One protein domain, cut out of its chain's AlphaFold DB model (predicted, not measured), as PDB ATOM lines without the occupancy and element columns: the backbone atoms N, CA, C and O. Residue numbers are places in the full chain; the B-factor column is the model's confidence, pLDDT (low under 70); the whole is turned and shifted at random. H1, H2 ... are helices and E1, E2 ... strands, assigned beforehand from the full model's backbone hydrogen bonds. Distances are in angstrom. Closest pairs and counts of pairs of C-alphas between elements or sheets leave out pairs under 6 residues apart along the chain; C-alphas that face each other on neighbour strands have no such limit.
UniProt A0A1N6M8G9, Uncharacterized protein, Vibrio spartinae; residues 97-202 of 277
ATOM      1  N   ASN A  97     125.583 105.796 140.344       68.69
ATOM      2  CA  ASN A  97     124.151 105.754 140.573       68.69
ATOM      3  C   ASN A  97     123.858 104.885 141.800       68.69
ATOM      4  O   ASN A  97     124.490 103.851 142.028       68.69
ATOM      5  N   TYR A  98     122.873 105.315 142.579       57.31
ATOM      6  CA  TYR A  98     122.141 104.431 143.474       57.31
ATOM      7  C   TYR A  98     121.076 103.753 142.600       57.31
ATOM      8  O   TYR A  98     120.318 104.486 141.954       57.31
ATOM      9  N   PRO A  99     121.063 102.420 142.439       51.91
ATOM     10  CA  PRO A  99     120.119 101.800 141.526       51.91
ATOM     11  C   PRO A  99     118.709 101.947 142.099       51.91
ATOM     12  O   PRO A  99     118.425 101.463 143.190       51.91
ATOM     13  N   GLU A 100     117.816 102.588 141.347       50.56
ATOM     14  CA  GLU A 100     116.396 102.243 141.448       50.56
ATOM     15  C   GLU A 100     116.162 100.848 140.836       50.56
ATOM     16  O   GLU A 100     115.261 100.145 141.273       50.56
ATOM     17  N   GLU A 101     117.036 100.384 139.923       46.56
ATOM     18  CA  GLU A 101     116.964  99.054 139.310       46.56
ATOM     19  C   GLU A 101     118.362  98.438 139.027       46.56
ATOM     20  O   GLU A 101     119.164  98.946 138.245       46.56
ATOM     21  N   TYR A 102     118.617  97.319 139.713       47.09
ATOM     22  CA  TYR A 102     119.425  96.134 139.365       47.09
ATOM     23  C   TYR A 102     120.952  96.122 139.201       47.09
ATOM     24  O   TYR A 102     121.480  95.017 139.136       47.09
ATOM     25  N   ASP A 103     121.696  97.226 139.256       55.88
ATOM     26  CA  ASP A 103     123.154  97.090 139.438       55.88
ATOM     27  C   ASP A 103     123.743  98.245 140.243       55.88
ATOM     28  O   ASP A 103     123.795  99.397 139.805       55.88
ATOM     29  N   GLU A 104     124.188  97.940 141.462       69.00
ATOM     30  CA  GLU A 104     124.917  98.892 142.289       69.00
ATOM     31  C   GLU A 104     126.255  99.209 141.625       69.00
ATOM     32  O   GLU A 104     127.220  98.456 141.751       69.00
ATOM     33  N   THR A 105     126.340 100.353 140.949       83.75
ATOM     34  CA  THR A 105     127.574 100.784 140.279       83.75
ATOM     35  C   THR A 105     128.659 101.241 141.257       83.75
ATOM     36  O   THR A 105     129.798 101.488 140.854       83.75
ATOM     37  N   HIS A 106     128.326 101.341 142.545       90.31
ATOM     38  CA  HIS A 106     129.226 101.764 143.604       90.31
ATOM     39  C   HIS A 106     129.017 100.943 144.884       90.31
ATOM     40  O   HIS A 106     127.993 100.290 145.061       90.31
ATOM     41  N   CYS A 107     129.986 100.996 145.789       91.75
ATOM     42  CA  CYS A 107     129.833 100.598 147.192       91.75
ATOM     43  C   CYS A 107     130.826 101.386 148.057       91.75
ATOM     44  O   CYS A 107     131.536 102.260 147.550       91.75
ATOM     45  N   VAL A 108     130.867 101.111 149.359       94.50
ATOM     46  CA  VAL A 108     131.907 101.647 150.248       94.50
ATOM     47  C   VAL A 108     132.950 100.596 150.569       94.50
ATOM     48  O   VAL A 108     132.698  99.400 150.433       94.50
ATOM     49  N   CYS A 109     134.128 101.046 150.985       96.75
ATOM     50  CA  CYS A 109     135.235 100.173 151.331       96.75
ATOM     51  C   CYS A 109     135.803 100.463 152.716       96.75
ATOM     52  O   CYS A 109     135.841 101.611 153.161       96.75
ATOM     53  N   ILE A 110     136.351  99.419 153.327       97.31
ATOM     54  CA  ILE A 110     137.296  99.509 154.438       97.31
ATOM     55  C   ILE A 110     138.706  99.501 153.841       97.31
ATOM     56  O   ILE A 110     139.027  98.685 152.976       97.31
ATOM     57  N   LYS A 111     139.541 100.444 154.271       96.00
ATOM     58  CA  LYS A 111     140.903 100.663 153.790       96.00
ATOM     59  C   LYS A 111     141.921 100.107 154.782       96.00
ATOM     60  O   LYS A 111     141.992 100.582 155.910       96.00
ATOM     61  N   ASP A 112     142.807  99.244 154.312       94.50
ATOM     62  CA  ASP A 112     144.072  98.917 154.972       94.50
ATOM     63  C   ASP A 112     145.224  99.651 154.264       94.50
ATOM     64  O   ASP A 112     145.612  99.328 153.139       94.50
ATOM     65  N   GLY A 113     145.747 100.692 154.919       87.31
ATOM     66  CA  GLY A 113     146.815 101.545 154.388       87.31
ATOM     67  C   GLY A 113     148.235 100.999 154.563       87.31
ATOM     68  O   GLY A 113     149.167 101.595 154.025       87.31
ATOM     69  N   ASN A 114     148.416  99.912 155.319       85.25
ATOM     70  CA  ASN A 114     149.720  99.282 155.554       85.25
ATOM     71  C   ASN A 114     149.746  97.830 155.064       85.25
ATOM     72  O   ASN A 114     150.563  97.037 155.535       85.25
ATOM     73  N   TYR A 115     148.876  97.508 154.107       90.94
ATOM     74  CA  TYR A 115     148.776  96.181 153.528       90.94
ATOM     75  C   TYR A 115     150.123  95.736 152.942       90.94
ATOM     76  O   TYR A 115     150.747  96.436 152.133       90.94
ATOM     77  N   GLN A 116     150.563  94.557 153.372       91.69
ATOM     78  CA  GLN A 116     151.773  93.907 152.897       91.69
ATOM     79  C   GLN A 116     151.373  92.661 152.113       91.69
ATOM     80  O   GLN A 116     150.915  91.676 152.686       91.69
ATOM     81  N   ASP A 117     151.570  92.717 150.803       90.62
ATOM     82  CA  ASP A 117     151.361  91.595 149.904       90.62
ATOM     83  C   ASP A 117     152.646  90.771 149.772       90.62
ATOM     84  O   ASP A 117     153.745  91.323 149.636       90.62
ATOM     85  N   GLU A 118     152.516  89.445 149.792       88.81
ATOM     86  CA  GLU A 118     153.655  88.527 149.687       88.81
ATOM     87  C   GLU A 118     154.388  88.656 148.347       88.81
ATOM     88  O   GLU A 118     155.609  88.506 148.286       88.81
ATOM     89  N   LYS A 119     153.655  88.959 147.270       89.38
ATOM     90  CA  LYS A 119     154.185  89.035 145.907       89.38
ATOM     91  C   LYS A 119     154.489  90.469 145.486       89.38
ATOM     92  O   LYS A 119     155.505  90.711 144.837       89.38
ATOM     93  N   PHE A 120     153.614  91.410 145.829       86.44
ATOM     94  CA  PHE A 120     153.671  92.789 145.325       86.44
ATOM     95  C   PHE A 120     154.239  93.799 146.334       86.44
ATOM     96  O   PHE A 120     154.318  94.996 146.042       86.44
ATOM     97  N   GLY A 121     154.662  93.342 147.515       89.00
ATOM     98  CA  GLY A 121     155.305  94.180 148.521       89.00
ATOM     99  C   GLY A 121     154.315  95.076 149.265       89.00
ATOM    100  O   GLY A 121     153.214  94.658 149.597       89.00
ATOM    101  N   ARG A 122     154.703  96.317 149.569       90.81
ATOM    102  CA  ARG A 122     153.832  97.266 150.280       90.81
ATOM    103  C   ARG A 122     152.790  97.873 149.339       90.81
ATOM    104  O   ARG A 122     153.139  98.374 148.265       90.81
ATOM    105  N   GLY A 123     151.536  97.919 149.771       91.94
ATOM    106  CA  GLY A 123     150.447  98.543 149.028       91.94
ATOM    107  C   GLY A 123     149.343  99.090 149.919       91.94
ATOM    108  O   GLY A 123     149.522  99.317 151.114       91.94
ATOM    109  N   ILE A 124     148.197  99.326 149.291       92.81
ATOM    110  CA  ILE A 124     146.941  99.676 149.951       92.81
ATOM    111  C   ILE A 124     145.892  98.642 149.557       92.81
ATOM    112  O   ILE A 124     145.813  98.262 148.387       92.81
ATOM    113  N   LYS A 125     145.069  98.209 150.507       95.69
ATOM    114  CA  LYS A 125     143.945  97.315 150.234       95.69
ATOM    115  C   LYS A 125     142.631  98.007 150.558       95.69
ATOM    116  O   LYS A 125     142.494  98.641 151.599       95.69
ATOM    117  N   PHE A 126     141.669  97.871 149.661       97.19
ATOM    118  CA  PHE A 126     140.283  98.256 149.854       97.19
ATOM    119  C   PHE A 126     139.431  96.997 149.807       97.19
ATOM    120  O   PHE A 126     139.461  96.261 148.824       97.19
ATOM    121  N   GLN A 127     138.681  96.752 150.870       97.56
ATOM    122  CA  GLN A 127     137.721  95.662 150.937       97.56
ATOM    123  C   GLN A 127     136.317  96.239 150.876       97.56
ATOM    124  O   GLN A 127     135.997  97.161 151.626       97.56
ATOM    125  N   THR A 128     135.499  95.729 149.963       96.50
ATOM    126  CA  THR A 128     134.102  96.146 149.830       96.50
ATOM    127  C   THR A 128     133.309  95.861 151.105       96.50
ATOM    128  O   THR A 128     133.528  94.872 151.797       96.50
ATOM    129  N   SER A 129     132.414  96.788 151.438       95.69
ATOM    130  CA  SER A 129     131.601  96.801 152.653       95.69
ATOM    131  C   SER A 129     130.287  97.554 152.384       95.69
ATOM    132  O   SER A 129     129.984  97.935 151.247       95.69
ATOM    133  N   SER A 130     129.490  97.775 153.429       93.94
ATOM    134  CA  SER A 130     128.229  98.512 153.382       93.94
ATOM    135  C   SER A 130     128.245  99.727 154.309       93.94
ATOM    136  O   SER A 130     128.970  99.774 155.301       93.94
ATOM    137  N   TYR A 131     127.400 100.719 154.014       93.00
ATOM    138  CA  TYR A 131     127.220 101.871 154.902       93.00
ATOM    139  C   TYR A 131     126.768 101.448 156.302       93.00
ATOM    140  O   TYR A 131     127.241 102.007 157.284       93.00
ATOM    141  N   THR A 132     125.877 100.455 156.392       93.88
ATOM    142  CA  THR A 132     125.386  99.912 157.666       93.88
ATOM    143  C   THR A 132     126.528  99.333 158.489       93.88
ATOM    144  O   THR A 132     126.712  99.741 159.629       93.88
ATOM    145  N   GLU A 133     127.339  98.461 157.890       96.31
ATOM    146  CA  GLU A 133     128.486  97.839 158.557       96.31
ATOM    147  C   GLU A 133     129.499  98.887 159.031       96.31
ATOM    148  O   GLU A 133     129.896  98.887 160.194       96.31
ATOM    149  N   ILE A 134     129.868  99.846 158.174       96.31
ATOM    150  CA  ILE A 134     130.798 100.909 158.571       96.31
ATOM    151  C   ILE A 134     130.220 101.751 159.720       96.31
ATOM    152  O   ILE A 134     130.930 102.029 160.683       96.31
ATOM    153  N   ASN A 135     128.942 102.132 159.661       95.19
ATOM    154  CA  ASN A 135     128.294 102.896 160.734       95.19
ATOM    155  C   ASN A 135     128.184 102.089 162.040       95.19
ATOM    156  O   ASN A 135     128.146 102.655 163.133       95.19
ATOM    157  N   GLU A 136     128.130 100.761 161.954       95.88
ATOM    158  CA  GLU A 136     128.194  99.888 163.118       95.88
ATOM    159  C   GLU A 136     129.610  99.800 163.700       95.88
ATOM    160  O   GLU A 136     129.741  99.743 164.920       95.88
ATOM    161  N   LEU A 137     130.658  99.849 162.882       96.19
ATOM    162  CA  LEU A 137     132.051  99.799 163.344       96.19
ATOM    163  C   LEU A 137     132.563 101.152 163.862       96.19
ATOM    164  O   LEU A 137     133.361 101.196 164.797       96.19
ATOM    165  N   VAL A 138     132.085 102.259 163.293       95.31
ATOM    166  CA  VAL A 138     132.498 103.623 163.645       95.31
ATOM    167  C   VAL A 138     131.673 104.135 164.825       95.31
ATOM    168  O   VAL A 138     130.555 104.624 164.663       95.31
ATOM    169  N   LYS A 139     132.224 104.034 166.041       92.31
ATOM    170  CA  LYS A 139     131.513 104.432 167.273       92.31
ATOM    171  C   LYS A 139     131.900 105.805 167.808       92.31
ATOM    172  O   LYS A 139     131.055 106.477 168.394       92.31
ATOM    173  N   ASP A 140     133.143 106.232 167.596       93.69
ATOM    174  CA  ASP A 140     133.656 107.513 168.087       93.69
ATOM    175  C   ASP A 140     134.498 108.229 167.029       93.69
ATOM    176  O   ASP A 140     135.169 107.618 166.198       93.69
ATOM    177  N   ARG A 141     134.479 109.562 167.073       93.25
ATOM    178  CA  ARG A 141     135.227 110.415 166.145       93.25
ATOM    179  C   ARG A 141     136.753 110.304 166.310       93.25
ATOM    180  O   ARG A 141     137.483 110.607 165.363       93.25
ATOM    181  N   ASN A 142     137.214 109.919 167.497       93.38
ATOM    182  CA  ASN A 142     138.613 109.795 167.902       93.38
ATOM    183  C   ASN A 142     139.061 108.331 168.021       93.38
ATOM    184  O   ASN A 142     140.085 108.065 168.641       93.38
ATOM    185  N   GLN A 143     138.291 107.390 167.469       95.06
ATOM    186  CA  GLN A 143     138.667 105.982 167.390       95.06
ATOM    187  C   GLN A 143     140.009 105.822 166.646       95.06
ATOM    188  O   GLN A 143     140.218 106.448 165.606       95.06
ATOM    189  N   ASP A 144     140.913 104.989 167.171       93.19
ATOM    190  CA  ASP A 144     142.294 104.877 166.674       93.19
ATOM    191  C   ASP A 144     142.373 104.426 165.204       93.19
ATOM    192  O   ASP A 144     143.197 104.924 164.438       93.19
ATOM    193  N   ASP A 145     141.489 103.522 164.782       94.00
ATOM    194  CA  ASP A 145     141.407 102.978 163.422       94.00
ATOM    195  C   ASP A 145     140.344 103.675 162.552       94.00
ATOM    196  O   ASP A 145     139.985 103.178 161.485       94.00
ATOM    197  N   ILE A 146     139.860 104.862 162.948       95.44
ATOM    198  CA  ILE A 146     138.827 105.608 162.203       95.44
ATOM    199  C   ILE A 146     139.199 105.828 160.731       95.44
ATOM    200  O   ILE A 146     138.333 105.839 159.854       95.44
ATOM    201  N   GLU A 147     140.497 105.969 160.445       93.31
ATOM    202  CA  GLU A 147     141.007 106.229 159.103       93.31
ATOM    203  C   GLU A 147     140.925 105.027 158.150       93.31
ATOM    204  O   GLU A 147     141.106 105.199 156.935       93.31
ATOM    205  N   CYS A 148     140.672 103.829 158.683       95.81
ATOM    206  CA  CYS A 148     140.377 102.627 157.912       95.81
ATOM    207  C   CYS A 148     138.976 102.712 157.300       95.81
ATOM    208  O   CYS A 148     138.772 102.319 156.156       95.81
ATOM    209  N   TYR A 149     138.020 103.289 158.021       96.25
ATOM    210  CA  TYR A 149     136.619 103.348 157.601       96.25
ATOM    211  C   TYR A 149     136.278 104.642 156.866       96.25
ATOM    212  O   TYR A 149     135.536 104.643 155.884       96.25
ATOM    213  N   LEU A 150     136.833 105.754 157.344       95.31
ATOM    214  CA  LEU A 150     136.560 107.092 156.845       95.31
ATOM    215  C   LEU A 150     137.868 107.803 156.496       95.31
ATOM    216  O   LEU A 150     138.939 107.500 157.015       95.31
ATOM    217  N   ASP A 151     137.816 108.773 155.595       92.38
ATOM    218  CA  ASP A 151     138.965 109.629 155.329       92.38
ATOM    219  C   ASP A 151     139.174 110.687 156.427       92.38
ATOM    220  O   ASP A 151     138.397 110.834 157.369       92.38
ATOM    221  N   THR A 152     140.226 111.495 156.280       88.81
ATOM    222  CA  THR A 152     140.587 112.560 157.235       88.81
ATOM    223  C   THR A 152     139.549 113.681 157.363       88.81
ATOM    224  O   THR A 152     139.676 114.557 158.217       88.81
ATOM    225  N   THR A 153     138.539 113.693 156.500       90.19
ATOM    226  CA  THR A 153     137.390 114.602 156.518       90.19
ATOM    227  C   THR A 153     136.085 113.896 156.900       90.19
ATOM    228  O   THR A 153     135.026 114.509 156.802       90.19
ATOM    229  N   TYR A 154     136.163 112.645 157.366       94.12
ATOM    230  CA  TYR A 154     135.039 111.765 157.685       94.12
ATOM    231  C   TYR A 154     134.144 111.430 156.481       94.12
ATOM    232  O   TYR A 154     132.938 111.235 156.622       94.12
ATOM    233  N   GLY A 155     134.728 111.386 155.284       93.94
ATOM    234  CA  GLY A 155     134.077 110.850 154.095       93.94
ATOM    235  C   GLY A 155     134.269 109.335 153.984       93.94
ATOM    236  O   GLY A 155     135.360 108.840 154.251       93.94
ATOM    237  N   PHE A 156     133.243 108.600 153.562       95.19
ATOM    238  CA  PHE A 156     133.355 107.186 153.210       95.19
ATOM    239  C   PHE A 156     134.260 106.994 151.988       95.19
ATOM    240  O   PHE A 156     134.154 107.732 150.999       95.19
ATOM    241  N   TYR A 157     135.091 105.952 152.011       95.56
ATOM    242  CA  TYR A 157     135.807 105.492 150.822       95.56
ATOM    243  C   TYR A 157     134.809 104.867 149.848       95.56
ATOM    244  O   TYR A 157     134.317 103.772 150.094       95.56
ATOM    245  N   THR A 158     134.471 105.574 148.770       94.56
ATOM    246  CA  THR A 158     133.413 105.159 147.829       94.56
ATOM    247  C   THR A 158     134.034 104.557 146.571       94.56
ATOM    248  O   THR A 158     134.690 105.269 145.815       94.56
ATOM    249  N   LEU A 159     133.837 103.263 146.336       94.75
ATOM    250  CA  LEU A 159     134.326 102.533 145.166       94.75
ATOM    251  C   LEU A 159     133.370 102.688 143.981       94.75
ATOM    252  O   LEU A 159     132.180 102.431 144.124       94.75
ATOM    253  N   ASP A 160     133.899 103.020 142.802       93.81
ATOM    254  CA  ASP A 160     133.233 102.771 141.517       93.81
ATOM    255  C   ASP A 160     133.543 101.331 141.085       93.81
ATOM    256  O   ASP A 160     134.692 100.999 140.771       93.81
ATOM    257  N   LYS A 161     132.532 100.451 141.093       91.81
ATOM    258  CA  LYS A 161     132.734  99.014 140.832       91.81
ATOM    259  C   LYS A 161     133.153  98.736 139.386       91.81
ATOM    260  O   LYS A 161     133.807  97.725 139.135       91.81
ATOM    261  N   LYS A 162     132.791  99.619 138.448       91.19
ATOM    262  CA  LYS A 162     133.054  99.454 137.015       91.19
ATOM    263  C   LYS A 162     134.472  99.876 136.646       91.19
ATOM    264  O   LYS A 162     135.182  99.122 135.998       91.19
ATOM    265  N   HIS A 163     134.870 101.080 137.039       93.38
ATOM    266  CA  HIS A 163     136.155 101.676 136.674       93.38
ATOM    267  C   HIS A 163     137.243 101.418 137.728       93.38
ATOM    268  O   HIS A 163     138.390 101.804 137.516       93.38
ATOM    269  N   LYS A 164     136.900 100.785 138.861       94.44
ATOM    270  CA  LYS A 164     137.838 100.324 139.899       94.44
ATOM    271  C   LYS A 164     138.708 101.439 140.499       94.44
ATOM    272  O   LYS A 164     139.889 101.242 140.777       94.44
ATOM    273  N   PHE A 165     138.122 102.617 140.731       94.19
ATOM    274  CA  PHE A 165     138.733 103.674 141.548       94.19
ATOM    275  C   PHE A 165     137.972 103.872 142.855       94.19
ATOM    276  O   PHE A 165     136.763 103.661 142.922       94.19
ATOM    277  N   VAL A 166     138.671 104.366 143.877       94.69
ATOM    278  CA  VAL A 166     138.072 104.682 145.181       94.69
ATOM    279  C   VAL A 166     138.118 106.182 145.422       94.69
ATOM    280  O   VAL A 166     139.182 106.789 145.453       94.69
ATOM    281  N   LEU A 167     136.969 106.807 145.619       93.19
ATOM    282  CA  LEU A 167     136.858 108.221 145.949       93.19
ATOM    283  C   LEU A 167     137.000 108.469 147.445       93.19
ATOM    284  O   LEU A 167     136.607 107.653 148.275       93.19
ATOM    285  N   ALA A 168     137.508 109.654 147.762       86.06
ATOM    286  CA  ALA A 168     137.510 110.236 149.096       86.06
ATOM    287  C   ALA A 168     136.893 111.647 149.032       86.06
ATOM    288  O   ALA A 168     136.883 112.278 147.976       86.06
ATOM    289  N   HIS A 169     136.439 112.169 150.169       80.75
ATOM    290  CA  HIS A 169     136.022 113.561 150.374       80.75
ATOM    291  C   HIS A 169     134.727 113.972 149.661       80.75
ATOM    292  O   HIS A 169     134.667 115.032 149.032       80.75
ATOM    293  N   TYR A 170     133.697 113.130 149.732       80.62
ATOM    294  CA  TYR A 170     132.533 113.276 148.860       80.62
ATOM    295  C   TYR A 170     131.228 112.733 149.427       80.62
ATOM    296  O   TYR A 170     130.190 113.372 149.276       80.62
ATOM    297  N   ASN A 171     131.281 111.563 150.059       89.38
ATOM    298  CA  ASN A 171     130.133 110.951 150.702       89.38
ATOM    299  C   ASN A 171     130.360 110.952 152.209       89.38
ATOM    300  O   ASN A 171     131.334 110.365 152.667       89.38
ATOM    301  N   TRP A 172     129.532 111.664 152.964       93.06
ATOM    302  CA  TRP A 172     129.883 112.110 154.311       93.06
ATOM    303  C   TRP A 172     129.243 111.267 155.410       93.06
ATOM    304  O   TRP A 172     128.025 111.106 155.441       93.06
ATOM    305  N   HIS A 173     130.052 110.817 156.369       94.56
ATOM    306  CA  HIS A 173     129.554 110.328 157.652       94.56
ATOM    307  C   HIS A 173     129.055 111.514 158.509       94.56
ATOM    308  O   HIS A 173     129.611 112.613 158.392       94.56
ATOM    309  N   PRO A 174     128.091 111.326 159.434       92.94
ATOM    310  CA  PRO A 174     127.633 112.370 160.365       92.94
ATOM    311  C   PRO A 174     128.725 113.047 161.210       92.94
ATOM    312  O   PRO A 174     128.513 114.127 161.754       92.94
ATOM    313  N   PHE A 175     129.912 112.447 161.312       94.62
ATOM    314  CA  PHE A 175     131.069 113.056 161.981       94.62
ATOM    315  C   PHE A 175     131.731 114.182 161.173       94.62
ATOM    316  O   PHE A 175     132.502 114.965 161.737       94.62
ATOM    317  N   ALA A 176     131.448 114.290 159.872       93.12
ATOM    318  CA  ALA A 176     131.965 115.367 159.040       93.12
ATOM    319  C   ALA A 176     131.392 116.720 159.484       93.12
ATOM    320  O   ALA A 176     130.191 116.863 159.737       93.12
ATOM    321  N   SER A 177     132.254 117.740 159.550       91.38
ATOM    322  CA  SER A 177     131.822 119.094 159.895       91.38
ATOM    323  C   SER A 177     130.907 119.678 158.819       91.38
ATOM    324  O   SER A 177     131.049 119.364 157.635       91.38
ATOM    325  N   GLN A 178     130.026 120.597 159.218       90.81
ATOM    326  CA  GLN A 178     129.108 121.272 158.301       90.81
ATOM    327  C   GLN A 178     129.840 121.988 157.154       90.81
ATOM    328  O   GLN A 178     129.372 121.953 156.025       90.81
ATOM    329  N   ASP A 179     131.024 122.555 157.393       89.69
ATOM    330  CA  ASP A 179     131.831 123.180 156.332       89.69
ATOM    331  C   ASP A 179     132.279 122.190 155.244       89.69
ATOM    332  O   ASP A 179     132.522 122.582 154.102       89.69
ATOM    333  N   LYS A 180     132.439 120.908 155.597       85.75
ATOM    334  CA  LYS A 180     132.859 119.847 154.673       85.75
ATOM    335  C   LYS A 180     131.663 119.206 153.987       85.75
ATOM    336  O   LYS A 180     131.664 119.107 152.764       85.75
ATOM    337  N   SER A 181     130.655 118.816 154.764       86.44
ATOM    338  CA  SER A 181     129.460 118.135 154.258       86.44
ATOM    339  C   SER A 181     128.424 119.079 153.658       86.44
ATOM    340  O   SER A 181     127.482 118.626 153.018       86.44
ATOM    341  N   GLN A 182     128.541 120.387 153.908       86.19
ATOM    342  CA  GLN A 182     127.475 121.373 153.682       86.19
ATOM    343  C   GLN A 182     126.173 121.016 154.423       86.19
ATOM    344  O   GLN A 182     125.097 121.475 154.051       86.19
ATOM    345  N   GLY A 183     126.265 120.188 155.472       84.94
ATOM    346  CA  GLY A 183     125.114 119.621 156.177       84.94
ATOM    347  C   GLY A 183     124.409 118.479 155.435       84.94
ATOM    348  O   GLY A 183     123.325 118.081 155.853       84.94
ATOM    349  N   ILE A 184     124.986 117.952 154.349       87.31
ATOM    350  CA  ILE A 184     124.397 116.881 153.536       87.31
ATOM    351  C   ILE A 184     125.046 115.539 153.899       87.31
ATOM    352  O   ILE A 184     126.198 115.265 153.561       87.31
ATOM    353  N   TYR A 185     124.279 114.691 154.581       89.62
ATOM    354  CA  TYR A 185     124.683 113.333 154.982       89.62
ATOM    355  C   TYR A 185     123.875 112.239 154.272       89.62
ATOM    356  O   TYR A 185     124.143 111.055 154.445       89.62
ATOM    357  N   ASP A 186     122.887 112.633 153.468       90.00
ATOM    358  CA  ASP A 186     122.109 111.712 152.650       90.00
ATOM    359  C   ASP A 186     122.994 111.116 151.545       90.00
ATOM    360  O   ASP A 186     123.570 111.837 150.722       90.00
ATOM    361  N   ILE A 187     123.109 109.789 151.550       88.12
ATOM    362  CA  ILE A 187     123.987 109.038 150.650       88.12
ATOM    363  C   ILE A 187     123.574 109.246 149.189       88.12
ATOM    364  O   ILE A 187     124.426 109.520 148.344       88.12
ATOM    365  N   SER A 188     122.283 109.166 148.878       87.19
ATOM    366  CA  SER A 188     121.777 109.273 147.507       87.19
ATOM    367  C   SER A 188     121.996 110.673 146.929       87.19
ATOM    368  O   SER A 188     122.433 110.817 145.780       87.19
ATOM    369  N   LEU A 189     121.770 111.722 147.727       88.69
ATOM    370  CA  LEU A 189     122.067 113.104 147.351       88.69
ATOM    371  C   LEU A 189     123.571 113.331 147.168       88.69
ATOM    372  O   LEU A 189     123.971 113.956 146.177       88.69
ATOM    373  N   ASN A 190     124.399 112.797 148.072       88.94
ATOM    374  CA  ASN A 190     125.853 112.857 147.951       88.94
ATOM    375  C   ASN A 190     126.302 112.216 146.635       88.94
ATOM    376  O   ASN A 190     126.910 112.891 145.809       88.94
ATOM    377  N   LEU A 191     125.925 110.967 146.364       88.25
ATOM    378  CA  LEU A 191     126.290 110.239 145.142       88.25
ATOM    379  C   LEU A 191     125.881 110.965 143.862       88.25
ATOM    380  O   LEU A 191     126.703 111.121 142.958       88.25
ATOM    381  N   LYS A 192     124.663 111.513 143.806       88.44
ATOM    382  CA  LYS A 192     124.212 112.326 142.668       88.44
ATOM    383  C   LYS A 192     125.094 113.562 142.460       88.44
ATOM    384  O   LYS A 192     125.457 113.887 141.326       88.44
ATOM    385  N   SER A 193     125.459 114.246 143.545       88.94
ATOM    386  CA  SER A 193     126.340 115.419 143.515       88.94
ATOM    387  C   SER A 193     127.762 115.065 143.070       88.94
ATOM    388  O   SER A 193     128.349 115.757 142.228       88.94
ATOM    389  N   ILE A 194     128.299 113.953 143.575       89.62
ATOM    390  CA  ILE A 194     129.620 113.425 143.219       89.62
ATOM    391  C   ILE A 194     129.648 113.059 141.740       89.62
ATOM    392  O   ILE A 194     130.531 113.518 141.016       89.62
ATOM    393  N   ASN A 195     128.648 112.309 141.273       91.12
ATOM    394  CA  ASN A 195     128.519 111.898 139.881       91.12
ATOM    395  C   ASN A 195     128.519 113.107 138.938       91.12
ATOM    396  O   ASN A 195     129.280 113.147 137.973       91.12
ATOM    397  N   ARG A 196     127.722 114.140 139.250       92.25
ATOM    398  CA  ARG A 196     127.713 115.394 138.480       92.25
ATOM    399  C   ARG A 196     129.077 116.081 138.511       92.25
ATOM    400  O   ARG A 196     129.580 116.524 137.484       92.25
ATOM    401  N   THR A 197     129.689 116.173 139.688       92.31
ATOM    402  CA  THR A 197     130.965 116.870 139.880       92.31
ATOM    403  C   THR A 197     132.104 116.205 139.112       92.31
ATOM    404  O   THR A 197     132.898 116.907 138.484       92.31
ATOM    405  N   ILE A 198     132.203 114.876 139.155       92.94
ATOM    406  CA  ILE A 198     133.256 114.136 138.460       92.94
ATOM    407  C   ILE A 198     133.045 114.204 136.953       92.94
ATOM    408  O   ILE A 198     133.992 114.538 136.250       92.94
ATOM    409  N   ASN A 199     131.824 113.999 136.454       94.69
ATOM    410  CA  ASN A 199     131.562 114.092 135.016       94.69
ATOM    411  C   ASN A 199     131.864 115.497 134.463       94.69
ATOM    412  O   ASN A 199     132.609 115.607 133.495       94.69
ATOM    413  N   ASN A 200     131.478 116.575 135.158       95.50
ATOM    414  CA  ASN A 200     131.867 117.940 134.767       95.50
ATOM    415  C   ASN A 200     133.398 118.156 134.769       95.50
ATOM    416  O   ASN A 200     133.936 118.997 134.046       95.50
ATOM    417  N   ARG A 201     134.136 117.452 135.641       95.19
ATOM    418  CA  ARG A 201     135.608 117.485 135.661       95.19
ATOM    419  C   ARG A 201     136.203 116.696 134.497       95.19
ATOM    420  O   ARG A 201     137.189 117.165 133.938       95.19
ATOM    421  N   ILE A 202     135.621 115.549 134.147       96.31
ATOM    422  CA  ILE A 202     136.020 114.741 132.990       96.31
ATOM    423  C   ILE A 202     135.805 115.544 131.705       96.31
ATOM    424  O   ILE A 202     136.754 115.714 130.948       96.31
TER     425      ILE A 202
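This is residues 97 to 202 of the 277 residues of an uncharacterized protein of Vibrio spartinae (UniProt A0A1N6M8G9). A small four-stranded sheet, curled like part of a barrel, has its strands E1 and E3 nearest the centre; its long hairpin of E1 and E2 reaches toward one end of the domain, and the long helix H4 lies toward the other. The short helices H1 and H2 lie near E1, while H3 lies far from the sheet. The printed part has 106 residues in the order E1 E2 H1 H2 E3 E4 H3 H4, with loops between; the sheet, E2 - E1 - E3 - E4, is antiparallel and the class is mixed, helices and strands. It is compact, with a radius of gyration of the C-alphas of 14.3 A and spans of 39 by 32 by 27 A.

In the strongly twisted sheet, E1, residues 106 to 112, and E2, residues 121 to 129, form a hairpin, antiparallel at 138 degrees, with N 110 and O 127 2.8 A apart. E3, residues 157 to 160, is antiparallel to E1 at 132 degrees, with N 109 and O 157 2.9 A apart. E4, residues 165 to 167, forms a hairpin with E3, N 167 and O 158 being 2.8 A apart. H2, residues 146 to 149, is on the sheet at a height of 7.6 A; its closest C-alphas to E1 are Cys 148 and Lys 111, 4.6 A. H1, residues 131 to 137, only grazes the sheet. E2, H1 H2 and E3 make a split strand-helix-strand unit, E1 lying between the two strands, with a right-handed crossover. H3, residues 178 to 181, and H4, residues 187 to 202, are not on the sheet and are apart. H1 and H4 have every O i to N i+4 pair within hydrogen-bond range.

E1, 18.9 A long, begins at C-alpha 106 (129.226, 101.764, 143.604). E2 is 24.2 A long. H4, 22.1 A long, ends at C-alpha 202 (136.020, 114.741, 132.990).

The C-alphas of Lys 119 and Gly 183, the two farthest apart, are 43.4 A from each other. The printed part has no cut and no long link; residues 97 to 104 are under 70 in pLDDT.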